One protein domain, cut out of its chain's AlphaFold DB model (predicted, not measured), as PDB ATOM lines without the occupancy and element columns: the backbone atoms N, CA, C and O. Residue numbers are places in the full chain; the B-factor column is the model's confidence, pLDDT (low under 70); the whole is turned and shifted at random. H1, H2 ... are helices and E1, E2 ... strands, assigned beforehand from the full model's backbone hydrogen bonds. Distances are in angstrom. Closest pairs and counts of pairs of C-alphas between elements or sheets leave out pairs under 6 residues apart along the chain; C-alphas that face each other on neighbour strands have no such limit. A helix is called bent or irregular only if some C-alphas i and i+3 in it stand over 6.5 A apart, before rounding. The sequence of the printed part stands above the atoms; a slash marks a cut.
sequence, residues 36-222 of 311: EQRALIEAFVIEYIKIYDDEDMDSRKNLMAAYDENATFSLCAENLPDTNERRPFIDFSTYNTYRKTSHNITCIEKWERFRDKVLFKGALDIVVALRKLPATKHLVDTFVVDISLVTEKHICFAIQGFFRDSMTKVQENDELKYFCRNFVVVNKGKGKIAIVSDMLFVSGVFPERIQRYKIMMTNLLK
ATOM      1  N   GLU A  36     -14.488  27.579 -25.348       92.25
ATOM      2  CA  GLU A  36     -15.205  28.288 -26.415       92.25
ATOM      3  C   GLU A  36     -16.197  27.363 -27.133       92.25
ATOM      4  O   GLU A  36     -17.350  27.735 -27.365       92.25
ATOM      5  N   GLN A  37     -15.763  26.138 -27.453       92.50
ATOM      6  CA  GLN A  37     -16.612  25.111 -28.062       92.50
ATOM      7  C   GLN A  37     -17.720  24.694 -27.102       92.50
ATOM      8  O   GLN A  37     -18.875  24.577 -27.509       92.50
ATOM      9  N   ARG A  38     -17.386  24.550 -25.817       94.44
ATOM     10  CA  ARG A  38     -18.359  24.291 -24.762       94.44
ATOM     11  C   ARG A  38     -19.446  25.355 -24.718       94.44
ATOM     12  O   ARG A  38     -20.616  25.014 -24.844       94.44
ATOM     13  N   ALA A  39     -19.070  26.628 -24.603       95.25
ATOM     14  CA  ALA A  39     -20.028  27.727 -24.533       95.25
ATOM     15  C   ALA A  39     -20.931  27.788 -25.778       95.25
ATOM     16  O   ALA A  39     -22.138  27.990 -25.657       95.25
ATOM     17  N   LEU A  40     -20.360  27.575 -26.969       95.44
ATOM     18  CA  LEU A  40     -21.103  27.563 -28.230       95.44
ATOM     19  C   LEU A  40     -22.121  26.414 -28.296       95.44
ATOM     20  O   LEU A  40     -23.288  26.646 -28.617       95.44
ATOM     21  N   ILE A  41     -21.683  25.184 -28.012       96.50
ATOM     22  CA  ILE A  41     -22.538  23.999 -28.117       96.50
ATOM     23  C   ILE A  41     -23.583  23.981 -27.002       96.50
ATOM     24  O   ILE A  41     -24.751  23.749 -27.297       96.50
ATOM     25  N   GLU A  42     -23.233  24.295 -25.753       95.75
ATOM     26  CA  GLU A  42     -24.214  24.366 -24.659       95.75
ATOM     27  C   GLU A  42     -25.301  25.418 -24.944       95.75
ATOM     28  O   GLU A  42     -26.487  25.121 -24.791       95.75
ATOM     29  N   ALA A  43     -24.930  26.611 -25.430       96.12
ATOM     30  CA  ALA A  43     -25.900  27.645 -25.796       96.12
ATOM     31  C   ALA A  43     -26.856  27.173 -26.902       96.12
ATOM     32  O   ALA A  43     -28.074  27.318 -26.768       96.12
ATOM     33  N   PHE A  44     -26.318  26.552 -27.956       96.88
ATOM     34  CA  PHE A  44     -27.121  25.972 -29.031       96.88
ATOM     35  C   PHE A  44     -28.072  24.887 -28.518       96.88
ATOM     36  O   PHE A  44     -29.253  24.897 -28.855       96.88
ATOM     37  N   VAL A  45     -27.583  23.958 -27.691       97.69
ATOM     38  CA  VAL A  45     -28.382  22.845 -27.166       97.69
ATOM     39  C   VAL A  45     -29.525  23.349 -26.294       97.69
ATOM     40  O   VAL A  45     -30.657  22.889 -26.445       97.69
ATOM     41  N   ILE A  46     -29.255  24.316 -25.414       96.94
ATOM     42  CA  ILE A  46     -30.273  24.920 -24.551       96.94
ATOM     43  C   ILE A  46     -31.353  25.602 -25.396       96.94
ATOM     44  O   ILE A  46     -32.541  25.388 -25.154       96.94
ATOM     45  N   GLU A  47     -30.966  26.399 -26.395       96.62
ATOM     46  CA  GLU A  47     -31.919  27.075 -27.280       96.62
ATOM     47  C   GLU A  47     -32.735  26.074 -28.110       96.62
ATOM     48  O   GLU A  47     -33.964  26.167 -28.164       96.62
ATOM     49  N   TYR A  48     -32.071  25.074 -28.692       97.94
ATOM     50  CA  TYR A  48     -32.704  24.037 -29.497       97.94
ATOM     51  C   TYR A  48     -33.748  23.261 -28.690       97.94
ATOM     52  O   TYR A  48     -34.895  23.138 -29.120       97.94
ATOM     53  N   ILE A  49     -33.383  22.767 -27.501       97.94
ATOM     54  CA  ILE A  49     -34.284  21.979 -26.650       97.94
ATOM     55  C   ILE A  49     -35.417  22.834 -26.090       97.94
ATOM     56  O   ILE A  49     -36.547  22.360 -26.031       97.94
ATOM     57  N   LYS A  50     -35.163  24.109 -25.771       97.25
ATOM     58  CA  LYS A  50     -36.217  25.042 -25.360       97.25
ATOM     59  C   LYS A  50     -37.312  25.170 -26.420       97.25
ATOM     60  O   LYS A  50     -38.482  25.168 -26.064       97.25
ATOM     61  N   ILE A  51     -36.945  25.279 -27.699       97.56
ATOM     62  CA  ILE A  51     -37.920  25.324 -28.800       97.56
ATOM     63  C   ILE A  51     -38.545  23.938 -29.024       97.56
ATOM     64  O   ILE A  51     -39.722  23.830 -29.347       97.56
ATOM     65  N   TYR A  52     -37.764  22.866 -28.871       97.62
ATOM     66  CA  TYR A  52     -38.222  21.497 -29.109       97.62
ATOM     67  C   TYR A  52     -39.290  21.023 -28.102       97.62
ATOM     68  O   TYR A  52     -40.194  20.273 -28.488       97.62
ATOM     69  N   ASP A  53     -39.173  21.457 -26.846       97.31
ATOM     70  CA  ASP A  53     -40.021  21.081 -25.701       97.31
ATOM     71  C   ASP A  53     -41.068  22.139 -25.321       97.31
ATOM     72  O   ASP A  53     -41.698  22.036 -24.266       97.31
ATOM     73  N   ASP A  54     -41.238  23.179 -26.134       95.75
ATOM     74  CA  ASP A  54     -42.255  24.197 -25.884       95.75
ATOM     75  C   ASP A  54     -43.664  23.566 -25.863       95.75
ATOM     76  O   ASP A  54     -43.949  22.592 -26.566       95.75
ATOM     77  N   GLU A  55     -44.544  24.096 -25.005       91.38
ATOM     78  CA  GLU A  55     -45.886  23.537 -24.810       91.38
ATOM     79  C   GLU A  55     -46.757  23.638 -26.074       91.38
ATOM     80  O   GLU A  55     -47.655  22.813 -26.268       91.38
ATOM     81  N   ASP A  56     -46.507  24.629 -26.937       91.25
ATOM     82  CA  ASP A  56     -47.131  24.707 -28.252       91.25
ATOM     83  C   ASP A  56     -46.418  23.752 -29.213       91.25
ATOM     84  O   ASP A  56     -45.327  24.032 -29.701       91.25
ATOM     85  N   MET A  57     -47.058  22.636 -29.565       78.31
ATOM     86  CA  MET A  57     -46.505  21.656 -30.511       78.31
ATOM     87  C   MET A  57     -46.196  22.236 -31.902       78.31
ATOM     88  O   MET A  57     -45.412  21.654 -32.660       78.31
ATOM     89  N   ASP A  58     -46.790  23.377 -32.260       89.00
ATOM     90  CA  ASP A  58     -46.489  24.067 -33.510       89.00
ATOM     91  C   ASP A  58     -45.167  24.852 -33.459       89.00
ATOM     92  O   ASP A  58     -44.568  25.114 -34.505       89.00
ATOM     93  N   SER A  59     -44.661  25.169 -32.264       92.88
ATOM     94  CA  SER A  59     -43.420  25.923 -32.025       92.88
ATOM     95  C   SER A  59     -42.178  25.280 -32.646       92.88
ATOM     96  O   SER A  59     -41.269  25.999 -33.062       92.88
ATOM     97  N   ARG A  60     -42.156  23.946 -32.809       95.81
ATOM     98  CA  ARG A  60     -41.068  23.214 -33.478       95.81
ATOM     99  C   ARG A  60     -40.827  23.713 -34.903       95.81
ATOM    100  O   ARG A  60     -39.738  23.512 -35.432       95.81
ATOM    101  N   LYS A  61     -41.785  24.426 -35.516       95.88
ATOM    102  CA  LYS A  61     -41.569  25.145 -36.783       95.88
ATOM    103  C   LYS A  61     -40.439  26.173 -36.725       95.88
ATOM    104  O   LYS A  61     -39.766  26.399 -37.724       95.88
ATOM    105  N   ASN A  62     -40.197  26.750 -35.552       96.88
ATOM    106  CA  ASN A  62     -39.161  27.752 -35.334       96.88
ATOM    107  C   ASN A  62     -37.750  27.141 -35.393       96.88
ATOM    108  O   ASN A  62     -36.791  27.864 -35.648       96.88
ATOM    109  N   LEU A  63     -37.621  25.811 -35.267       97.56
ATOM    110  CA  LEU A  63     -36.353  25.110 -35.490       97.56
ATOM    111  C   LEU A  63     -35.890  25.168 -36.946       97.56
ATOM    112  O   LEU A  63     -34.729  24.882 -37.202       97.56
ATOM    113  N   MET A  64     -36.742  25.576 -37.895       96.44
ATOM    114  CA  MET A  64     -36.362  25.716 -39.305       96.44
ATOM    115  C   MET A  64     -35.104  26.578 -39.488       96.44
ATOM    116  O   MET A  64     -34.278  26.262 -40.336       96.44
ATOM    117  N   ALA A  65     -34.919  27.616 -38.662       94.88
ATOM    118  CA  ALA A  65     -33.749  28.496 -38.715       94.88
ATOM    119  C   ALA A  65     -32.445  27.846 -38.208       94.88
ATOM    120  O   ALA A  65     -31.365  28.370 -38.475       94.88
ATOM    121  N   ALA A  66     -32.534  26.725 -37.485       97.19
ATOM    122  CA  ALA A  66     -31.376  25.982 -36.994       97.19
ATOM    123  C   ALA A  66     -30.794  25.024 -38.048       97.19
ATOM    124  O   ALA A  66     -29.661  24.572 -37.890       97.19
ATOM    125  N   TYR A  67     -31.541  24.712 -39.112       98.31
ATOM    126  CA  TYR A  67     -31.128  23.786 -40.168       98.31
ATOM    127  C   TYR A  67     -30.622  24.523 -41.406       98.31
ATOM    128  O   TYR A  67     -31.172  25.540 -41.823       98.31
ATOM    129  N   ASP A  68     -29.577  23.974 -42.020       97.25
ATOM    130  CA  ASP A  68     -29.139  24.368 -43.354       97.25
ATOM    131  C   ASP A  68     -30.167  23.936 -44.423       97.25
ATOM    132  O   ASP A  68     -30.962  23.014 -44.216       97.25
ATOM    133  N   GLU A  69     -30.147  24.590 -45.588       93.88
ATOM    134  CA  GLU A  69     -31.086  24.332 -46.690       93.88
ATOM    135  C   GLU A  69     -31.054  22.869 -47.151       93.88
ATOM    136  O   GLU A  69     -32.098  22.302 -47.464       93.88
ATOM    137  N   ASN A  70     -29.873  22.240 -47.117       94.75
ATOM    138  CA  ASN A  70     -29.665  20.854 -47.545       94.75
ATOM    139  C   ASN A  70     -29.491  19.874 -46.377       94.75
ATOM    140  O   ASN A  70     -28.940  18.787 -46.560       94.75
ATOM    141  N   ALA A  71     -29.925  20.253 -45.173       98.38
ATOM    142  CA  ALA A  71     -29.764  19.413 -43.996       98.38
ATOM    143  C   ALA A  71     -30.498  18.069 -44.130       98.38
ATOM    144  O   ALA A  71     -31.493  17.958 -44.847       98.38
ATOM    145  N   THR A  72     -30.050  17.053 -43.397       98.19
ATOM    146  CA  THR A  72     -30.728  15.753 -43.337       98.19
ATOM    147  C   THR A  72     -31.114  15.370 -41.918       98.19
ATOM    148  O   THR A  72     -30.333  15.582 -40.994       98.19
ATOM    149  N   PHE A  73     -32.277  14.738 -41.759       98.25
ATOM    150  CA  PHE A  73     -32.724  14.151 -40.497       98.25
ATOM    151  C   PHE A  73     -33.071  12.674 -40.667       98.25
ATOM    152  O   PHE A  73     -33.759  12.291 -41.618       98.25
ATOM    153  N   SER A  74     -32.641  11.852 -39.713       96.62
ATOM    154  CA  SER A  74     -33.107  10.473 -39.575       96.62
ATOM    155  C   SER A  74     -33.337  10.117 -38.111       96.62
ATOM    156  O   SER A  74     -32.753  10.708 -37.200       96.62
ATOM    157  N   LEU A  75     -34.213   9.145 -37.887       96.56
ATOM    158  CA  LEU A  75     -34.572   8.675 -36.560       96.56
ATOM    159  C   LEU A  75     -34.382   7.168 -36.486       96.56
ATOM    160  O   LEU A  75     -34.793   6.463 -37.397       96.56
ATOM    161  N   CYS A  76     -33.838   6.658 -35.387       94.25
ATOM    162  CA  CYS A  76     -33.818   5.236 -35.081       94.25
ATOM    163  C   CYS A  76     -34.416   5.006 -33.692       94.25
ATOM    164  O   CYS A  76     -33.996   5.606 -32.707       94.25
ATOM    165  N   ALA A  77     -35.419   4.137 -33.614       92.44
ATOM    166  CA  ALA A  77     -36.023   3.718 -32.359       92.44
ATOM    167  C   ALA A  77     -35.844   2.218 -32.169       92.44
ATOM    168  O   ALA A  77     -36.432   1.423 -32.914       92.44
ATOM    169  N   GLU A  78     -35.042   1.857 -31.171       88.88
ATOM    170  CA  GLU A  78     -34.763   0.476 -30.804       88.88
ATOM    171  C   GLU A  78     -34.500   0.373 -29.296       88.88
ATOM    172  O   GLU A  78     -33.943   1.282 -28.687       88.88
ATOM    173  N   ASN A  79     -34.910  -0.740 -28.687       85.62
ATOM    174  CA  ASN A  79     -34.700  -0.979 -27.263       85.62
ATOM    175  C   ASN A  79     -33.354  -1.657 -27.041       85.62
ATOM    176  O   ASN A  79     -33.194  -2.831 -27.395       85.62
ATOM    177  N   LEU A  80     -32.416  -0.925 -26.439       76.25
ATOM    178  CA  LEU A  80     -31.106  -1.462 -26.090       76.25
ATOM    179  C   LEU A  80     -31.253  -2.585 -25.052       76.25
ATOM    180  O   LEU A  80     -31.972  -2.404 -24.061       76.25
ATOM    181  N   PRO A  81     -30.582  -3.733 -25.251       72.44
ATOM    182  CA  PRO A  81     -30.522  -4.761 -24.228       72.44
ATOM    183  C   PRO A  81     -29.783  -4.229 -22.992       72.44
ATOM    184  O   PRO A  81     -28.842  -3.438 -23.097       72.44
ATOM    185  N   ASP A  82     -30.218  -4.647 -21.805       69.69
ATOM    186  CA  ASP A  82     -29.410  -4.501 -20.589       69.69
ATOM    187  C   ASP A  82     -28.436  -5.689 -20.460       69.69
ATOM    188  O   ASP A  82     -28.483  -6.642 -21.231       69.69
ATOM    189  N   THR A  83     -27.590  -5.652 -19.438       66.75
ATOM    190  CA  THR A  83     -26.657  -6.700 -18.983       66.75
ATOM    191  C   THR A  83     -27.222  -8.126 -18.949       66.75
ATOM    192  O   THR A  83     -26.458  -9.074 -19.071       66.75
ATOM    193  N   ASN A  84     -28.543  -8.292 -18.832       70.94
ATOM    194  CA  ASN A  84     -29.225  -9.593 -18.842       70.94
ATOM    195  C   ASN A  84     -29.945  -9.898 -20.173       70.94
ATOM    196  O   ASN A  84     -30.914 -10.655 -20.173       70.94
ATOM    197  N   GLU A  85     -29.585  -9.215 -21.265       74.25
ATOM    198  CA  GLU A  85     -30.216  -9.269 -22.603       74.25
ATOM    199  C   GLU A  85     -31.715  -8.929 -22.639       74.25
ATOM    200  O   GLU A  85     -32.382  -8.997 -23.676       74.25
ATOM    201  N   ARG A  86     -32.270  -8.502 -21.503       75.44
ATOM    202  CA  ARG A  86     -33.652  -8.047 -21.408       75.44
ATOM    203  C   ARG A  86     -33.794  -6.744 -22.171       75.44
ATOM    204  O   ARG A  86     -32.924  -5.877 -22.099       75.44
ATOM    205  N   ARG A  87     -34.927  -6.590 -22.851       78.75
ATOM    206  CA  ARG A  87     -35.317  -5.342 -23.507       78.75
ATOM    207  C   ARG A  87     -36.471  -4.716 -22.733       78.75
ATOM    208  O   ARG A  87     -37.383  -5.453 -22.352       78.75
ATOM    209  N   PRO A  88     -36.444  -3.400 -22.477       72.81
ATOM    210  CA  PRO A  88     -37.544  -2.740 -21.795       72.81
ATOM    211  C   PRO A  88     -38.832  -2.906 -22.603       72.81
ATOM    212  O   PRO A  88     -38.831  -2.800 -23.833       72.81
ATOM    213  N   PHE A  89     -39.924  -3.193 -21.903       70.25
ATOM    214  CA  PHE A  89     -41.264  -3.077 -22.454       70.25
ATOM    215  C   PHE A  89     -41.730  -1.647 -22.199       70.25
ATOM    216  O   PHE A  89     -41.830  -1.248 -21.045       70.25
ATOM    217  N   ILE A  90     -41.981  -0.895 -23.265       68.06
ATOM    218  CA  ILE A  90     -42.509   0.472 -23.195       68.06
ATOM    219  C   ILE A  90     -43.951   0.415 -23.670       68.06
ATOM    220  O   ILE A  90     -44.254  -0.361 -24.585       68.06
ATOM    221  N   ASP A  91     -44.809   1.269 -23.114       66.62
ATOM    222  CA  ASP A  91     -46.126   1.500 -23.699       66.62
ATOM    223  C   ASP A  91     -46.009   1.756 -25.213       66.62
ATOM    224  O   ASP A  91     -45.274   2.624 -25.703       66.62
ATOM    225  N   PHE A  92     -46.752   0.955 -25.972       65.50
ATOM    226  CA  PHE A  92     -46.745   1.003 -27.421       65.50
ATOM    227  C   PHE A  92     -47.298   2.322 -27.956       65.50
ATOM    228  O   PHE A  92     -46.975   2.662 -29.091       65.50
ATOM    229  N   SER A  93     -48.120   3.058 -27.202       71.81
ATOM    230  CA  SER A  93     -48.847   4.217 -27.731       71.81
ATOM    231  C   SER A  93     -47.906   5.287 -28.320       71.81
ATOM    232  O   SER A  93     -47.944   5.540 -29.528       71.81
ATOM    233  N   THR A  94     -46.997   5.834 -27.510       82.38
ATOM    234  CA  THR A  94     -46.031   6.867 -27.914       82.38
ATOM    235  C   THR A  94     -44.845   6.261 -28.666       82.38
ATOM    236  O   THR A  94     -44.416   6.787 -29.697       82.38
ATOM    237  N   TYR A  95     -44.351   5.097 -28.217       83.94
ATOM    238  CA  TYR A  95     -43.162   4.466 -28.797       83.94
ATOM    239  C   TYR A  95     -43.362   4.024 -30.259       83.94
ATOM    240  O   TYR A  95     -42.448   4.099 -31.084       83.94
ATOM    241  N   ASN A  96     -44.584   3.616 -30.622       86.44
ATOM    242  CA  ASN A  96     -44.932   3.227 -31.989       86.44
ATOM    243  C   ASN A  96     -44.777   4.383 -32.991       86.44
ATOM    244  O   ASN A  96     -44.448   4.134 -34.151       86.44
ATOM    245  N   THR A  97     -44.957   5.637 -32.566       89.81
ATOM    246  CA  THR A  97     -44.736   6.807 -33.432       89.81
ATOM    247  C   THR A  97     -43.286   6.862 -33.906       89.81
ATOM    248  O   THR A  97     -43.044   6.964 -35.107       89.81
ATOM    249  N   TYR A  98     -42.328   6.666 -32.997       92.12
ATOM    250  CA  TYR A  98     -40.908   6.611 -33.342       92.12
ATOM    251  C   TYR A  98     -40.569   5.377 -34.190       92.12
ATOM    252  O   TYR A  98     -39.843   5.479 -35.176       92.12
ATOM    253  N   ARG A  99     -41.135   4.202 -33.869       87.94
ATOM    254  CA  ARG A  99     -40.861   2.972 -34.638       87.94
ATOM    255  C   ARG A  99     -41.345   3.032 -36.087       87.94
ATOM    256  O   ARG A  99     -40.719   2.410 -36.943       87.94
ATOM    257  N   LYS A 100     -42.436   3.750 -36.377       85.81
ATOM    258  CA  LYS A 100     -42.982   3.892 -37.741       85.81
ATOM    259  C   LYS A 100     -42.057   4.656 -38.684       85.81
ATOM    260  O   LYS A 100     -42.064   4.372 -39.878       85.81
ATOM    261  N   THR A 101     -41.281   5.597 -38.157       87.06
ATOM    262  CA  THR A 101     -40.310   6.397 -38.919       87.06
ATOM    263  C   THR A 101     -38.865   6.004 -38.606       87.06
ATOM    264  O   THR A 101     -37.951   6.764 -38.901       87.06
ATOM    265  N   SER A 102     -38.661   4.839 -37.982       89.81
ATOM    266  CA  SER A 102     -37.340   4.334 -37.610       89.81
ATOM    267  C   SER A 102     -36.575   3.848 -38.843       89.81
ATOM    268  O   SER A 102     -37.073   3.025 -39.608       89.81
ATOM    269  N   HIS A 103     -35.347   4.322 -39.012       89.50
ATOM    270  CA  HIS A 103     -34.416   3.962 -40.071       89.50
ATOM    271  C   HIS A 103     -33.265   3.137 -39.487       89.50
ATOM    272  O   HIS A 103     -32.162   3.632 -39.270       89.50
ATOM    273  N   ASN A 104     -33.535   1.860 -39.208       87.00
ATOM    274  CA  ASN A 104     -32.501   0.932 -38.758       87.00
ATOM    275  C   ASN A 104     -31.907   0.173 -39.956       87.00
ATOM    276  O   ASN A 104     -32.542  -0.737 -40.497       87.00
ATOM    277  N   ILE A 105     -30.678   0.522 -40.338       84.38
ATOM    278  CA  ILE A 105     -29.975  -0.069 -41.484       84.38
ATOM    279  C   ILE A 105     -29.647  -1.556 -41.303       84.38
ATOM    280  O   ILE A 105     -29.516  -2.264 -42.297       84.38
ATOM    281  N   THR A 106     -29.605  -2.081 -40.073       84.25
ATOM    282  CA  THR A 106     -29.437  -3.530 -39.852       84.25
ATOM    283  C   THR A 106     -30.664  -4.326 -40.301       84.25
ATOM    284  O   THR A 106     -30.601  -5.541 -40.444       84.25
ATOM    285  N   CYS A 107     -31.790  -3.642 -40.517       81.31
ATOM    286  CA  CYS A 107     -33.051  -4.190 -41.000       81.31
ATOM    287  C   CYS A 107     -33.365  -3.659 -42.408       81.31
ATOM    288  O   CYS A 107     -34.514  -3.322 -42.694       81.31
ATOM    289  N   ILE A 108     -32.353  -3.521 -43.274       77.88
ATOM    290  CA  ILE A 108     -32.493  -2.838 -44.568       77.88
ATOM    291  C   ILE A 108     -33.589  -3.434 -45.456       77.88
ATOM    292  O   ILE A 108     -34.341  -2.671 -46.047       77.88
ATOM    293  N   GLU A 109     -33.788  -4.754 -45.458       80.00
ATOM    294  CA  GLU A 109     -34.863  -5.415 -46.220       80.00
ATOM    295  C   GLU A 109     -36.258  -4.864 -45.878       80.00
ATOM    296  O   GLU A 109     -37.147  -4.784 -46.730       80.00
ATOM    297  N   LYS A 110     -36.452  -4.430 -44.626       76.06
ATOM    298  CA  LYS A 110     -37.694  -3.807 -44.164       76.06
ATOM    299  C   LYS A 110     -37.842  -2.370 -44.666       76.06
ATOM    300  O   LYS A 110     -38.967  -1.925 -44.887       76.06
ATOM    301  N   TRP A 111     -36.739  -1.637 -44.811       76.19
ATOM    302  CA  TRP A 111     -36.742  -0.179 -44.979       76.19
ATOM    303  C   TRP A 111     -36.300   0.313 -46.354       76.19
ATOM    304  O   TRP A 111     -36.585   1.457 -46.692       76.19
ATOM    305  N   GLU A 112     -35.671  -0.527 -47.173       74.94
ATOM    306  CA  GLU A 112     -35.139  -0.161 -48.488       74.94
ATOM    307  C   GLU A 112     -36.218   0.467 -49.383       74.94
ATOM    308  O   GLU A 112     -36.002   1.517 -49.984       74.94
ATOM    309  N   ARG A 113     -37.435  -0.094 -49.375       77.69
ATOM    310  CA  ARG A 113     -38.590   0.422 -50.137       77.69
ATOM    311  C   ARG A 113     -39.225   1.686 -49.552       77.69
ATOM    312  O   ARG A 113     -40.144   2.246 -50.145       77.69
ATOM    313  N   PHE A 114     -38.785   2.112 -48.372       79.94
ATOM    314  CA  PHE A 114     -39.347   3.233 -47.623       79.94
ATOM    315  C   PHE A 114     -38.289   4.273 -47.249       79.94
ATOM    316  O   PHE A 114     -38.578   5.135 -46.422       79.94
ATOM    317  N   ARG A 115     -37.095   4.228 -47.857       79.00
ATOM    318  CA  ARG A 115     -35.976   5.127 -47.541       79.00
ATOM    319  C   ARG A 115     -36.376   6.602 -47.619       79.00
ATOM    320  O   ARG A 115     -36.118   7.355 -46.686       79.00
ATOM    321  N   ASP A 116     -37.118   6.970 -48.661       80.69
ATOM    322  CA  ASP A 116     -37.632   8.333 -48.865       80.69
ATOM    323  C   ASP A 116     -38.683   8.757 -47.823       80.69
ATOM    324  O   ASP A 116     -39.039   9.926 -47.735       80.69
ATOM    325  N   LYS A 117     -39.204   7.817 -47.022       83.94
ATOM    326  CA  LYS A 117     -40.154   8.086 -45.929       83.94
ATOM    327  C   LYS A 117     -39.491   8.182 -44.554       83.94
ATOM    328  O   LYS A 117     -40.174   8.541 -43.597       83.94
ATOM    329  N   VAL A 118     -38.216   7.809 -44.439       87.94
ATOM    330  CA  VAL A 118     -37.491   7.725 -43.156       87.94
ATOM    331  C   VAL A 118     -36.206   8.562 -43.128       87.94
ATOM    332  O   VAL A 118     -35.631   8.753 -42.059       87.94
ATOM    333  N   LEU A 119     -35.784   9.096 -44.280       92.56
ATOM    334  CA  LEU A 119     -34.731  10.101 -44.407       92.56
ATOM    335  C   LEU A 119     -35.338  11.413 -44.919       92.56
ATOM    336  O   LEU A 119     -35.770  11.493 -46.067       92.56
ATOM    337  N   PHE A 120     -35.334  12.440 -44.078       95.69
ATOM    338  CA  PHE A 120     -35.911  13.749 -44.386       95.69
ATOM    339  C   PHE A 120     -34.812  14.702 -44.845       95.69
ATOM    340  O   PHE A 120     -33.730  14.716 -44.255       95.69
ATOM    341  N   LYS A 121     -35.074  15.480 -45.901       96.31
ATOM    342  CA  LYS A 121     -34.074  16.343 -46.541       96.31
ATOM    343  C   LYS A 121     -34.591  17.770 -46.665       96.31
ATOM    344  O   LYS A 121     -35.680  18.000 -47.174       96.31
ATOM    345  N   GLY A 122     -33.769  18.713 -46.238       97.25
ATOM    346  CA  GLY A 122     -34.080  20.130 -46.187       97.25
ATOM    347  C   GLY A 122     -34.894  20.527 -44.959       97.25
ATOM    348  O   GLY A 122     -35.686  19.756 -44.416       97.25
ATOM    349  N   ALA A 123     -34.689  21.767 -44.516       96.69
ATOM    350  CA  ALA A 123     -35.212  22.273 -43.247       96.69
ATOM    351  C   ALA A 123     -36.739  22.113 -43.094       96.69
ATOM    352  O   ALA A 123     -37.218  21.802 -42.003       96.69
ATOM    353  N   LEU A 124     -37.504  22.278 -44.181       95.88
ATOM    354  CA  LEU A 124     -38.964  22.155 -44.160       95.88
ATOM    355  C   LEU A 124     -39.419  20.723 -43.840       95.88
ATOM    356  O   LEU A 124     -40.211  20.526 -42.917       95.88
ATOM    357  N   ASP A 125     -38.910  19.729 -44.570       96.12
ATOM    358  CA  ASP A 125     -39.290  18.325 -44.381       96.12
ATOM    359  C   ASP A 125     -38.857  17.815 -43.006       96.12
ATOM    360  O   ASP A 125     -39.611  17.092 -42.347       96.12
ATOM    361  N   ILE A 126     -37.680  18.245 -42.540       97.56
ATOM    362  CA  ILE A 126     -37.184  17.943 -41.195       97.56
ATOM    363  C   ILE A 126     -38.161  18.468 -40.148       97.56
ATOM    364  O   ILE A 126     -38.644  17.712 -39.310       97.56
ATOM    365  N   VAL A 127     -38.518  19.749 -40.209       96.69
ATOM    366  CA  VAL A 127     -39.445  20.360 -39.253       96.69
ATOM    367  C   VAL A 127     -40.824  19.699 -39.291       96.69
ATOM    368  O   VAL A 127     -41.431  19.477 -38.241       96.69
ATOM    369  N   VAL A 128     -41.324  19.339 -40.475       95.62
ATOM    370  CA  VAL A 128     -42.572  18.575 -40.615       95.62
ATOM    371  C   VAL A 128     -42.457  17.207 -39.937       95.62
ATOM    372  O   VAL A 128     -43.417  16.771 -39.299       95.62
ATOM    373  N   ALA A 129     -41.307  16.537 -40.035       95.31
ATOM    374  CA  ALA A 129     -41.053  15.288 -39.324       95.31
ATOM    375  C   ALA A 129     -41.021  15.498 -37.803       95.31
ATOM    376  O   ALA A 129     -41.719  14.786 -37.082       95.31
ATOM    377  N   LEU A 130     -40.305  16.515 -37.313       96.25
ATOM    378  CA  LEU A 130     -40.211  16.827 -35.881       96.25
ATOM    379  C   LEU A 130     -41.569  17.196 -35.266       96.25
ATOM    380  O   LEU A 130     -41.861  16.801 -34.140       96.25
ATOM    381  N   ARG A 131     -42.437  17.905 -35.999       94.81
ATOM    382  CA  ARG A 131     -43.806  18.242 -35.552       94.81
ATOM    383  C   ARG A 131     -44.731  17.028 -35.446       94.81
ATOM    384  O   ARG A 131     -45.707  17.074 -34.707       94.81
ATOM    385  N   LYS A 132     -44.445  15.945 -36.177       93.06
ATOM    386  CA  LYS A 132     -45.191  14.678 -36.080       93.06
ATOM    387  C   LYS A 132     -44.738  13.815 -34.903       93.06
ATOM    388  O   LYS A 132     -45.419  12.842 -34.582       93.06
ATOM    389  N   LEU A 133     -43.595  14.131 -34.291       94.56
ATOM    390  CA  LEU A 133     -43.134  13.436 -33.097       94.56
ATOM    391  C   LEU A 133     -43.947  13.886 -31.869       94.56
ATOM    392  O   LEU A 133     -44.381  15.038 -31.819       94.56
ATOM    393  N   PRO A 134     -44.122  13.015 -30.862       94.75
ATOM    394  CA  PRO A 134     -44.821  13.334 -29.615       94.75
ATOM    395  C   PRO A 134     -44.271  14.579 -28.906       94.75
ATOM    396  O   PRO A 134     -43.123  14.979 -29.136       94.75
ATOM    397  N   ALA A 135     -45.081  15.184 -28.034       95.25
ATOM    398  CA  ALA A 135     -44.629  16.234 -27.122       95.25
ATOM    399  C   ALA A 135     -43.541  15.675 -26.205       95.25
ATOM    400  O   ALA A 135     -43.616  14.507 -25.827       95.25
ATOM    401  N   THR A 136     -42.543  16.484 -25.850       96.81
ATOM    402  CA  THR A 136     -41.388  16.036 -25.061       96.81
ATOM    403  C   THR A 136     -41.064  16.989 -23.919       96.81
ATOM    404  O   THR A 136     -41.382  18.171 -23.966       96.81
ATOM    405  N   LYS A 137     -40.437  16.449 -22.872       97.25
ATOM    406  CA  LYS A 137     -39.792  17.212 -21.803       97.25
ATOM    407  C   LYS A 137     -38.460  16.553 -21.474       97.25
ATOM    408  O   LYS A 137     -38.428  15.508 -20.815       97.25
ATOM    409  N   HIS A 138     -37.377  17.138 -21.956       97.44
ATOM    410  CA  HIS A 138     -36.019  16.683 -21.707       97.44
ATOM    411  C   HIS A 138     -35.569  17.071 -20.299       97.44
ATOM    412  O   HIS A 138     -35.916  18.124 -19.761       97.44
ATOM    413  N   LEU A 139     -34.775  16.197 -19.690       94.75
ATOM    414  CA  LEU A 139     -34.126  16.441 -18.411       94.75
ATOM    415  C   LEU A 139     -32.722  16.968 -18.712       94.75
ATOM    416  O   LEU A 139     -31.773  16.194 -18.828       94.75
ATOM    417  N   VAL A 140     -32.613  18.283 -18.914       93.12
ATOM    418  CA  VAL A 140     -31.367  18.955 -19.333       93.12
ATOM    419  C   VAL A 140     -30.223  18.723 -18.337       93.12
ATOM    420  O   VAL A 140     -29.068  18.618 -18.733       93.12
ATOM    421  N   ASP A 141     -30.536  18.545 -17.052       88.69
ATOM    422  CA  ASP A 141     -29.584  18.198 -15.988       88.69
ATOM    423  C   ASP A 141     -28.958  16.799 -16.137       88.69
ATOM    424  O   ASP A 141     -27.987  16.478 -15.456       88.69
ATOM    425  N   THR A 142     -29.495  15.961 -17.029       90.06
ATOM    426  CA  THR A 142     -28.953  14.628 -17.336       90.06
ATOM    427  C   THR A 142     -28.086  14.591 -18.587       90.06
ATOM    428  O   THR A 142     -27.562  13.520 -18.911       90.06
ATOM    429  N   PHE A 143     -27.959  15.715 -19.296       92.75
ATOM    430  CA  PHE A 143     -27.266  15.754 -20.573       92.75
ATOM    431  C   PHE A 143     -25.770  15.514 -20.410       92.75
ATOM    432  O   PHE A 143     -25.107  16.129 -19.578       92.75
ATOM    433  N   VAL A 144     -25.248  14.646 -21.267       92.94
ATOM    434  CA  VAL A 144     -23.819  14.490 -21.518       92.94
ATOM    435  C   VAL A 144     -23.589  14.825 -22.982       92.94
ATOM    436  O   VAL A 144     -24.336  14.364 -23.850       92.94
ATOM    437  N   VAL A 145     -22.588  15.661 -23.238       96.00
ATOM    438  CA  VAL A 145     -22.230  16.110 -24.582       96.00
ATOM    439  C   VAL A 145     -20.805  15.681 -24.878       96.00
ATOM    440  O   VAL A 145     -19.899  15.934 -24.083       96.00
ATOM    441  N   ASP A 146     -20.627  15.070 -26.042       96.38
ATOM    442  CA  ASP A 146     -19.332  14.636 -26.549       96.38
ATOM    443  C   ASP A 146     -19.112  15.226 -27.942       96.38
ATOM    444  O   ASP A 146     -19.806  14.881 -28.899       96.38
ATOM    445  N   ILE A 147     -18.147  16.136 -28.059       96.75
ATOM    446  CA  ILE A 147     -17.674  16.688 -29.328       96.75
ATOM    447  C   ILE A 147     -16.638  15.724 -29.901       96.75
ATOM    448  O   ILE A 147     -15.522  15.617 -29.398       96.75
ATOM    449  N   SER A 148     -17.011  15.016 -30.963       95.44
ATOM    450  CA  SER A 148     -16.184  13.971 -31.571       95.44
ATOM    451  C   SER A 148     -15.248  14.492 -32.661       95.44
ATOM    452  O   SER A 148     -14.204  13.894 -32.907       95.44
ATOM    453  N   LEU A 149     -15.597  15.602 -33.319       95.00
ATOM    454  CA  LEU A 149     -14.788  16.194 -34.385       95.00
ATOM    455  C   LEU A 149     -14.966  17.708 -34.425       95.00
ATOM    456  O   LEU A 149     -16.091  18.210 -34.433       95.00
ATOM    457  N   VAL A 150     -13.854  18.429 -34.563       94.62
ATOM    458  CA  VAL A 150     -13.846  19.858 -34.882       94.62
ATOM    459  C   VAL A 150     -12.917  20.103 -36.058       94.62
ATOM    460  O   VAL A 150     -11.764  19.684 -36.064       94.62
ATOM    461  N   THR A 151     -13.426  20.821 -37.050       93.81
ATOM    462  CA  THR A 151     -12.668  21.353 -38.182       93.81
ATOM    463  C   THR A 151     -12.998  22.836 -38.340       93.81
ATOM    464  O   THR A 151     -13.898  23.353 -37.680       93.81
ATOM    465  N   GLU A 152     -12.333  23.529 -39.265       91.38
ATOM    466  CA  GLU A 152     -12.656  24.930 -39.573       91.38
ATOM    467  C   GLU A 152     -14.121  25.130 -39.996       91.38
ATOM    468  O   GLU A 152     -14.719  26.169 -39.720       91.38
ATOM    469  N   LYS A 153     -14.705  24.132 -40.675       93.56
ATOM    470  CA  LYS A 153     -16.037  24.234 -41.293       93.56
ATOM    471  C   LYS A 153     -17.119  23.445 -40.573       93.56
ATOM    472  O   LYS A 153     -18.275  23.843 -40.663       93.56
ATOM    473  N   HIS A 154     -16.773  22.358 -39.894       95.69
ATOM    474  CA  HIS A 154     -17.732  21.425 -39.302       95.69
ATOM    475  C   HIS A 154     -17.395  21.098 -37.854       95.69
ATOM    476  O   HIS A 154     -16.222  20.941 -37.510       95.69
ATOM    477  N   ILE A 155     -18.437  20.916 -37.048       96.81
ATOM    478  CA  ILE A 155     -18.363  20.362 -35.698       96.81
ATOM    479  C   ILE A 155     -19.315  19.166 -35.646       96.81
ATOM    480  O   ILE A 155     -20.467  19.280 -36.068       96.81
ATOM    481  N   CYS A 156     -18.836  18.029 -35.149       98.19
ATOM    482  CA  CYS A 156     -19.658  16.855 -34.869       98.19
ATOM    483  C   CYS A 156     -19.747  16.666 -33.362       98.19
ATOM    484  O   CYS A 156     -18.722  16.669 -32.676       98.19
ATOM    485  N   PHE A 157     -20.959  16.498 -32.851       98.25
ATOM    486  CA  PHE A 157     -21.172  16.246 -31.436       98.25
ATOM    487  C   PHE A 157     -22.401  15.378 -31.201       98.25
ATOM    488  O   PHE A 157     -23.363  15.404 -31.972       98.25
ATOM    489  N   ALA A 158     -22.363  14.617 -30.117       98.31
ATOM    490  CA  ALA A 158     -23.470  13.818 -29.629       98.31
ATOM    491  C   ALA A 158     -23.996  14.415 -28.324       98.31
ATOM    492  O   ALA A 158     -23.221  14.852 -27.477       98.31
ATOM    493  N   ILE A 159     -25.315  14.410 -28.160       97.94
ATOM    494  CA  ILE A 159     -25.990  14.707 -26.897       97.94
ATOM    495  C   ILE A 159     -26.718  13.450 -26.473       97.94
ATOM    496  O   ILE A 159     -27.513  12.907 -27.241       97.94
ATOM    497  N   GLN A 160     -26.517  13.024 -25.240       95.25
ATOM    498  CA  GLN A 160     -27.266  11.925 -24.656       95.25
ATOM    499  C   GLN A 160     -27.912  12.345 -23.347       95.25
ATOM    500  O   GLN A 160     -27.375  13.176 -22.618       95.25
ATOM    501  N   GLY A 161     -29.058  11.755 -23.031       94.00
ATOM    502  CA  GLY A 161     -29.761  12.055 -21.792       94.00
ATOM    503  C   GLY A 161     -31.111  11.366 -21.710       94.00
ATOM    504  O   GLY A 161     -31.399  10.412 -22.441       94.00
ATOM    505  N   PHE A 162     -31.952  11.870 -20.811       94.31
ATOM    506  CA  PHE A 162     -33.303  11.362 -20.617       94.31
ATOM    507  C   PHE A 162     -34.359  12.403 -20.948       94.31
ATOM    508  O   PHE A 162     -34.161  13.608 -20.786       94.31
ATOM    509  N   PHE A 163     -35.515  11.916 -21.375       95.88
ATOM    510  CA  PHE A 163     -36.687  12.737 -21.635       95.88
ATOM    511  C   PHE A 163     -37.962  11.962 -21.320       95.88
ATOM    512  O   PHE A 163     -37.953  10.734 -21.202       95.88
ATOM    513  N   ARG A 164     -39.058  12.696 -21.169       94.94
ATOM    514  CA  ARG A 164     -40.420  12.160 -21.133       94.94
ATOM    515  C   ARG A 164     -41.150  12.570 -22.397       94.94
ATOM    516  O   ARG A 164     -40.837  13.622 -22.958       94.94
ATOM    517  N   ASP A 165     -42.123  11.775 -22.815       94.50
ATOM    518  CA  ASP A 165     -42.962  12.082 -23.963       94.50
ATOM    519  C   ASP A 165     -44.440  11.769 -23.720       94.50
ATOM    520  O   ASP A 165     -44.803  11.003 -22.832       94.50
ATOM    521  N   SER A 166     -45.300  12.398 -24.517       92.38
ATOM    522  CA  SER A 166     -46.741  12.162 -24.500       92.38
ATOM    523  C   SER A 166     -47.358  12.566 -25.835       92.38
ATOM    524  O   SER A 166     -46.887  13.483 -26.510       92.38
ATOM    525  N   MET A 167     -48.440  11.896 -26.230       89.56
ATOM    526  CA  MET A 167     -49.187  12.253 -27.444       89.56
ATOM    527  C   MET A 167     -49.975  13.562 -27.286       89.56
ATOM    528  O   MET A 167     -50.426  14.118 -28.285       89.56
ATOM    529  N   THR A 168     -50.166  14.041 -26.052       86.44
ATOM    530  CA  THR A 168     -50.928  15.263 -25.754       86.44
ATOM    531  C   THR A 168     -50.102  16.258 -24.946       86.44
ATOM    532  O   THR A 168     -49.595  17.223 -25.505       86.44
ATOM    533  N   LYS A 169     -49.949  16.034 -23.638       90.00
ATOM    534  CA  LYS A 169     -49.162  16.877 -22.734       90.00
ATOM    535  C   LYS A 169     -48.329  16.001 -21.814       90.00
ATOM    536  O   LYS A 169     -48.852  15.052 -21.233       90.00
ATOM    537  N   VAL A 170     -47.053  16.353 -21.687       93.94
ATOM    538  CA  VAL A 170     -46.095  15.624 -20.855       93.94
ATOM    539  C   VAL A 170     -46.358  15.898 -19.376       93.94
ATOM    540  O   VAL A 170     -46.444  17.053 -18.951       93.94
ATOM    541  N   GLN A 171     -46.466  14.831 -18.596       92.19
ATOM    542  CA  GLN A 171     -46.644  14.812 -17.151       92.19
ATOM    543  C   GLN A 171     -45.349  14.380 -16.449       92.19
ATOM    544  O   GLN A 171     -44.446  13.785 -17.036       92.19
ATOM    545  N   GLU A 172     -45.229  14.669 -15.154       88.75
ATOM    546  CA  GLU A 172     -44.022  14.325 -14.385       88.75
ATOM    547  C   GLU A 172     -43.858  12.822 -14.126       88.75
ATOM    548  O   GLU A 172     -42.737  12.342 -13.926       88.75
ATOM    549  N   ASN A 173     -44.965  12.083 -14.138       88.62
ATOM    550  CA  ASN A 173     -45.012  10.635 -13.964       88.62
ATOM    551  C   ASN A 173     -44.934   9.860 -15.288       88.62
ATOM    552  O   ASN A 173     -44.946   8.630 -15.241       88.62
ATOM    553  N   ASP A 174     -44.840  10.545 -16.436       90.50
ATOM    554  CA  ASP A 174     -44.634   9.876 -17.721       90.50
ATOM    555  C   ASP A 174     -43.305   9.109 -17.729       90.50
ATOM    556  O   ASP A 174     -42.315   9.496 -17.093       90.50
ATOM    557  N   GLU A 175     -43.300   7.999 -18.469       88.31
ATOM    558  CA  GLU A 175     -42.172   7.080 -18.555       88.31
ATOM    559  C   GLU A 175     -40.942   7.762 -19.168       88.31
ATOM    560  O   GLU A 175     -40.999   8.346 -20.256       88.31
ATOM    561  N   LEU A 176     -39.805   7.647 -18.477       90.88
ATOM    562  CA  LEU A 176     -38.527   8.139 -18.972       90.88
ATOM    563  C   LEU A 176     -38.016   7.263 -20.115       90.88
ATOM    564  O   LEU A 176     -37.984   6.037 -20.023       90.88
ATOM    565  N   LYS A 177     -37.531   7.917 -21.165       92.38
ATOM    566  CA  LYS A 177     -36.836   7.302 -22.293       92.38
ATOM    567  C   LYS A 177     -35.424   7.853 -22.380       92.38
ATOM    568  O   LYS A 177     -35.146   8.970 -21.942       92.38
ATOM    569  N   TYR A 178     -34.532   7.046 -22.934       93.44
ATOM    570  CA  TYR A 178     -33.182   7.465 -23.274       93.44
ATOM    571  C   TYR A 178     -33.162   7.982 -24.709       93.44
ATOM    572  O   TYR A 178     -33.799   7.398 -25.592       93.44
ATOM    573  N   PHE A 179     -32.396   9.041 -24.944       96.56
ATOM    574  CA  PHE A 179     -32.059   9.475 -26.290       96.56
ATOM    575  C   PHE A 179     -30.552   9.665 -26.442       96.56
ATOM    576  O   PHE A 179     -29.848   9.994 -25.486       96.56
ATOM    577  N   CYS A 180     -30.091   9.492 -27.675       97.31
ATOM    578  CA  CYS A 180     -28.800   9.975 -28.141       97.31
ATOM    579  C   CYS A 180     -29.039  10.699 -29.465       97.31
ATOM    580  O   CYS A 180     -29.676  10.150 -30.361       97.31
ATOM    581  N   ARG A 181     -28.591  11.943 -29.589       98.50
ATOM    582  CA  ARG A 181     -28.790  12.763 -30.782       98.50
ATOM    583  C   ARG A 181     -27.450  13.254 -31.292       98.50
ATOM    584  O   ARG A 181     -26.742  13.960 -30.582       98.50
ATOM    585  N   ASN A 182     -27.112  12.854 -32.511       98.50
ATOM    586  CA  ASN A 182     -25.866  13.220 -33.166       98.50
ATOM    587  C   ASN A 182     -26.129  14.358 -34.140       98.50
ATOM    588  O   ASN A 182     -26.980  14.239 -35.022       98.50
ATOM    589  N   PHE A 183     -25.360  15.427 -33.999       98.69
ATOM    590  CA  PHE A 183     -25.404  16.576 -34.879       98.69
ATOM    591  C   PHE A 183     -24.082  16.726 -35.620       98.69
ATOM    592  O   PHE A 183     -23.005  16.655 -35.030       98.69
ATOM    593  N   VAL A 184     -24.187  17.010 -36.913       98.56
ATOM    594  CA  VAL A 184     -23.124  17.647 -37.686       98.56
ATOM    595  C   VAL A 184     -23.600  19.054 -37.988       98.56
ATOM    596  O   VAL A 184     -24.657  19.238 -38.599       98.56
ATOM    597  N   VAL A 185     -22.830  20.045 -37.557       98.31
ATOM    598  CA  VAL A 185     -23.131  21.456 -37.785       98.31
ATOM    599  C   VAL A 185     -22.025  22.107 -38.594       98.31
ATOM    600  O   VAL A 185     -20.848  21.788 -38.429       98.31
ATOM    601  N   VAL A 186     -22.398  23.046 -39.456       97.19
ATOM    602  CA  VAL A 186     -21.453  23.932 -40.132       97.19
ATOM    603  C   VAL A 186     -21.223  25.186 -39.304       97.19
ATOM    604  O   VAL A 186     -22.172  25.807 -38.825       97.19
ATOM    605  N   ASN A 187     -19.964  25.592 -39.172       92.38
ATOM    606  CA  ASN A 187     -19.596  26.867 -38.573       92.38
ATOM    607  C   ASN A 187     -19.793  27.985 -39.609       92.38
ATOM    608  O   ASN A 187     -19.083  28.054 -40.611       92.38
ATOM    609  N   LYS A 188     -20.773  28.866 -39.380       90.56
ATOM    610  CA  LYS A 188     -21.049  30.033 -40.240       90.56
ATOM    611  C   LYS A 188     -20.228  31.268 -39.820       90.56
ATOM    612  O   LYS A 188     -20.391  32.340 -40.403       90.56
ATOM    613  N   GLY A 189     -19.354  31.129 -38.822       84.06
ATOM    614  CA  GLY A 189     -18.577  32.208 -38.220       84.06
ATOM    615  C   GLY A 189     -19.387  33.047 -37.228       84.06
ATOM    616  O   GLY A 189     -20.611  32.953 -37.144       84.06
ATOM    617  N   LYS A 190     -18.690  33.896 -36.456       84.44
ATOM    618  CA  LYS A 190     -19.289  34.805 -35.452       84.44
ATOM    619  C   LYS A 190     -20.193  34.090 -34.429       84.44
ATOM    620  O   LYS A 190     -21.238  34.621 -34.059       84.44
ATOM    621  N   GLY A 191     -19.817  32.877 -34.020       83.19
ATOM    622  CA  GLY A 191     -20.584  32.070 -33.065       83.19
ATOM    623  C   GLY A 191     -21.910  31.525 -33.606       83.19
ATOM    624  O   GLY A 191     -22.756  31.119 -32.821       83.19
ATOM    625  N   LYS A 192     -22.124  31.531 -34.929       89.00
ATOM    626  CA  LYS A 192     -23.322  30.957 -35.554       89.00
ATOM    627  C   LYS A 192     -23.019  29.597 -36.159       89.00
ATOM    628  O   LYS A 192     -22.032  29.438 -36.879       89.00
ATOM    629  N   ILE A 193     -23.921  28.653 -35.930       96.00
ATOM    630  CA  ILE A 193     -23.868  27.307 -36.495       96.00
ATOM    631  C   ILE A 193     -25.203  26.950 -37.148       96.00
ATOM    632  O   ILE A 193     -26.234  27.519 -36.795       96.00
ATOM    633  N   ALA A 194     -25.177  26.034 -38.112       97.88
ATOM    634  CA  ALA A 194     -26.382  25.467 -38.718       97.88
ATOM    635  C   ALA A 194     -26.235  23.952 -38.853       97.88
ATOM    636  O   ALA A 194     -25.161  23.465 -39.201       97.88
ATOM    637  N   ILE A 195     -27.300  23.208 -38.585       98.69
ATOM    638  CA  ILE A 195     -27.320  21.748 -38.659       98.69
ATOM    639  C   ILE A 195     -27.314  21.318 -40.125       98.69
ATOM    640  O   ILE A 195     -28.162  21.759 -40.895       98.69
ATOM    641  N   VAL A 196     -26.398  20.426 -40.495       98.56
ATOM    642  CA  VAL A 196     -26.376  19.758 -41.809       98.56
ATOM    643  C   VAL A 196     -26.748  18.280 -41.719       98.56
ATOM    644  O   VAL A 196     -27.287  17.732 -42.674       98.56
ATOM    645  N   SER A 197     -26.534  17.635 -40.571       98.50
ATOM    646  CA  SER A 197     -27.021  16.279 -40.310       98.50
ATOM    647  C   SER A 197     -27.501  16.159 -38.870       98.50
ATOM    648  O   SER A 197     -26.801  16.576 -37.952       98.50
ATOM    649  N   ASP A 198     -28.677  15.570 -38.683       98.62
ATOM    650  CA  ASP A 198     -29.297  15.279 -37.393       98.62
ATOM    651  C   ASP A 198     -29.749  13.816 -37.362       98.62
ATOM    652  O   ASP A 198     -30.535  13.361 -38.198       98.62
ATOM    653  N   MET A 199     -29.234  13.057 -36.404       98.38
ATOM    654  CA  MET A 199     -29.620  11.668 -36.190       98.38
ATOM    655  C   MET A 199     -30.114  11.497 -34.763       98.38
ATOM    656  O   MET A 199     -29.336  11.616 -33.818       98.38
ATOM    657  N   LEU A 200     -31.398  11.177 -34.609       98.38
ATOM    658  CA  LEU A 200     -32.024  10.936 -33.314       98.38
ATOM    659  C   LEU A 200     -32.171   9.435 -33.055       98.38
ATOM    660  O   LEU A 200     -32.912   8.743 -33.749       98.38
ATOM    661  N   PHE A 201     -31.528   8.946 -32.005       96.94
ATOM    662  CA  PHE A 201     -31.748   7.622 -31.444       96.94
ATOM    663  C   PHE A 201     -32.649   7.701 -30.206       96.94
ATOM    664  O   PHE A 201     -32.406   8.519 -29.318       96.94
ATOM    665  N   VAL A 202     -33.662   6.833 -30.122       95.19
ATOM    666  CA  VAL A 202     -34.578   6.721 -28.974       95.19
ATOM    667  C   VAL A 202     -34.670   5.272 -28.507       95.19
ATOM    668  O   VAL A 202     -34.990   4.368 -29.281       95.19
ATOM    669  N   SER A 203     -34.484   5.057 -27.209       91.94
ATOM    670  CA  SER A 203     -34.624   3.747 -26.575       91.94
ATOM    671  C   SER A 203     -35.482   3.843 -25.327       91.94
ATOM    672  O   SER A 203     -35.394   4.803 -24.556       91.94
ATOM    673  N   GLY A 204     -36.252   2.791 -25.066       89.25
ATOM    674  CA  GLY A 204     -36.707   2.531 -23.707       89.25
ATOM    675  C   GLY A 204     -35.538   2.330 -22.777       89.25
ATOM    676  O   GLY A 204     -34.442   1.943 -23.197       89.25
ATOM    677  N   VAL A 205     -35.778   2.558 -21.498       85.69
ATOM    678  CA  VAL A 205     -34.765   2.347 -20.480       85.69
ATOM    679  C   VAL A 205     -35.402   1.734 -19.245       85.69
ATOM    680  O   VAL A 205     -36.477   2.133 -18.810       85.69
ATOM    681  N   PHE A 206     -34.726   0.743 -18.678       83.06
ATOM    682  CA  PHE A 206     -35.136   0.161 -17.412       83.06
ATOM    683  C   PHE A 206     -34.969   1.173 -16.265       83.06
ATOM    684  O   PHE A 206     -33.939   1.861 -16.215       83.06
ATOM    685  N   PRO A 207     -35.911   1.238 -15.306       81.50
ATOM    686  CA  PRO A 207     -35.773   2.061 -14.102       81.50
ATOM    687  C   PRO A 207     -34.431   1.866 -13.379       81.50
ATOM    688  O   PRO A 207     -33.806   2.832 -12.937       81.50
ATOM    689  N   GLU A 208     -33.924   0.635 -13.342       82.69
ATOM    690  CA  GLU A 208     -32.644   0.272 -12.732       82.69
ATOM    691  C   GLU A 208     -31.458   0.929 -13.452       82.69
ATOM    692  O   GLU A 208     -30.490   1.364 -12.822       82.69
ATOM    693  N   ARG A 209     -31.516   1.042 -14.785       80.88
ATOM    694  CA  ARG A 209     -30.484   1.727 -15.578       80.88
ATOM    695  C   ARG A 209     -30.523   3.237 -15.356       80.88
ATOM    696  O   ARG A 209     -29.460   3.841 -15.229       80.88
ATOM    697  N   ILE A 210     -31.712   3.829 -15.218       82.94
ATOM    698  CA  ILE A 210     -31.856   5.246 -14.842       82.94
ATOM    699  C   ILE A 210     -31.211   5.497 -13.473       82.94
ATOM    700  O   ILE A 210     -30.446   6.448 -13.308       82.94
ATOM    701  N   GLN A 211     -31.486   4.638 -12.487       82.94
ATOM    702  CA  GLN A 211     -30.926   4.779 -11.144       82.94
ATOM    703  C   GLN A 211     -29.396   4.649 -11.144       82.94
ATOM    704  O   GLN A 211     -28.716   5.491 -10.552       82.94
ATOM    705  N   ARG A 212     -28.845   3.648 -11.850       82.25
ATOM    706  CA  ARG A 212     -27.389   3.486 -12.015       82.25
ATOM    707  C   ARG A 212     -26.747   4.724 -12.637       82.25
ATOM    708  O   ARG A 212     -25.736   5.196 -12.125       82.25
ATOM    709  N   TYR A 213     -27.358   5.283 -13.680       81.88
ATOM    710  CA  TYR A 213     -26.858   6.495 -14.326       81.88
ATOM    711  C   TYR A 213     -26.832   7.697 -13.373       81.88
ATOM    712  O   TYR A 213     -25.818   8.382 -13.276       81.88
ATOM    713  N   LYS A 214     -27.911   7.930 -12.611       80.12
ATOM    714  CA  LYS A 214     -27.968   9.030 -11.631       80.12
ATOM    715  C   LYS A 214     -26.871   8.920 -10.570       80.12
ATOM    716  O   LYS A 214     -26.235   9.921 -10.237       80.12
ATOM    717  N   ILE A 215     -26.628   7.710 -10.060       83.00
ATOM    718  CA  ILE A 215     -25.553   7.445  -9.091       83.00
ATOM    719  C   ILE A 215     -24.185   7.713  -9.731       83.00
ATOM    720  O   ILE A 215     -23.360   8.410  -9.144       83.00
ATOM    721  N   MET A 216     -23.965   7.208 -10.946       82.25
ATOM    722  CA  MET A 216     -22.724   7.394 -11.699       82.25
ATOM    723  C   MET A 216     -22.405   8.877 -11.920       82.25
ATOM    724  O   MET A 216     -21.310   9.319 -11.581       82.25
ATOM    725  N   MET A 217     -23.367   9.664 -12.412       77.31
ATOM    726  CA  MET A 217     -23.191  11.107 -12.624       77.31
ATOM    727  C   MET A 217     -22.926  11.853 -11.316       77.31
ATOM    728  O   MET A 217     -22.030  12.690 -11.251       77.31
ATOM    729  N   THR A 218     -23.642  11.501 -10.245       79.38
ATOM    730  CA  THR A 218     -23.418  12.086  -8.915       79.38
ATOM    731  C   THR A 218     -21.996  11.831  -8.417       79.38
ATOM    732  O   THR A 218     -21.391  12.712  -7.811       79.38
ATOM    733  N   ASN A 219     -21.452  10.637  -8.660       79.88
ATOM    734  CA  ASN A 219     -20.089  10.295  -8.261       79.88
ATOM    735  C   ASN A 219     -19.047  11.037  -9.106       79.88
ATOM    736  O   ASN A 219     -18.074  11.538  -8.549       79.88
ATOM    737  N   LEU A 220     -19.273  11.167 -10.417       75.25
ATOM    738  CA  LEU A 220     -18.374  11.905 -11.309       75.25
ATOM    739  C   LEU A 220     -18.302  13.399 -10.975       75.25
ATOM    740  O   LEU A 220     -17.219  13.968 -10.995       75.25
ATOM    741  N   LEU A 221     -19.421  14.019 -10.591       70.88
ATOM    742  CA  LEU A 221     -19.449  15.425 -10.165       70.88
ATOM    743  C   LEU A 221     -18.766  15.671  -8.807       70.88
ATOM    744  O   LEU A 221     -18.415  16.806  -8.495       70.88
ATOM    745  N   LYS A 222     -18.595  14.629  -7.983       72.00
ATOM    746  CA  LYS A 222     -17.923  14.710  -6.675       72.00
ATOM    747  C   LYS A 222     -16.418  14.443  -6.749       72.00
ATOM    748  O   LYS A 222     -15.718  14.737  -5.782       72.00
TER     749      LYS A 222
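AT A GLANCE: This is residues 36 to 222 of the 311 residues of an uncharacterized protein of Gongylonema pulchrum (UniProt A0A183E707). A twisted sheet of six strands curls round helix H1, with H5 beside H1's partner H2 and over the strands E2 and E1 at one edge. H6 slants over the other face, near the opposite edge, and the small helices H3 and H4 lie at the outskirts. The printed part has 187 residues with six named helices and six named strands, in the order H1 H2 E1 H3 H4 E2 H5 E3 E4 E5 E6 H6. The mixed sheet runs E2 E1 E6 E5 E4 E3, and the class is mixed, helices and strands. The whole is compact and rounded, with a radius of gyration of the C-alphas of 16.6 A and spans of 49 by 46 by 34 A.

IN THESE COORDINATES: Find C-alpha 36 at (-15.205, 28.288, -26.415); from there H1 runs to residue 52, 24.1 A. H2 follows at residues 59 to 66, then E1 at 67 to 77, 22.1 A, which bends by 112 degrees at residue 70. Next come H3 at 92 to 100, H4 at 105 to 118, E2 at 119 to 121 and H5 at 123 to 132. H4 is irregular: C-alphas 106 and 109 are 8.6 A apart. E3 spans residues 135 to 150, 32.0 A, E4 154 to 166, 33.9 A, E5 176 to 189, 36.7 A, and E6 192 to 204, 33.6 A. H6, residues 207 to 222, 23.1 A, ends at (-17.923, 14.710, -6.675).

HOW THE PARTS SIT: Look first at E3 E4 E5 E6, a meander, each strand the antiparallel neighbour of the one before; N 146 and O 158 are 3.0 A apart, N 159 and O 181 2.8 A, N 184 and O 197 2.8 A. E1 is parallel to E6, with N 74 and O 198 at 3.0 A, and E2 is antiparallel to E1, with N 120 and O 73 at 2.9 A. There are three layers, helices on both faces of a sheet: H1, H3 and H5 on one face, H6 on the other. H1 and H2 form a helical hairpin; H1 touches H2 with residues 48 to 52 alone, closest at the C-alphas of Tyr 52 and Arg 60, 5.5 A. H2 touches H5 at a shallow tilt of 28 degrees, opposite ways, closest at the C-alphas of Met 64 and Ala 123, 5.4 A. H4 only grazes the sheet and is apart from H3. Every O i to N i+4 pair is within hydrogen-bond range in H1, H5 and H6; H3 has 3 of 5, H2 0 of 4 beside 4 of 5 O i to N i+3 pairs, and H4 3 of 10 beside 6 of 11.

THE WHOLE: The C-alphas farthest apart are those of Arg 113 and Lys 222, 50.2 A. The printed part has no cut, and E1 to H3 is the long link. The model's pLDDT is under 70 at residues 82 to 83 and 90 to 92.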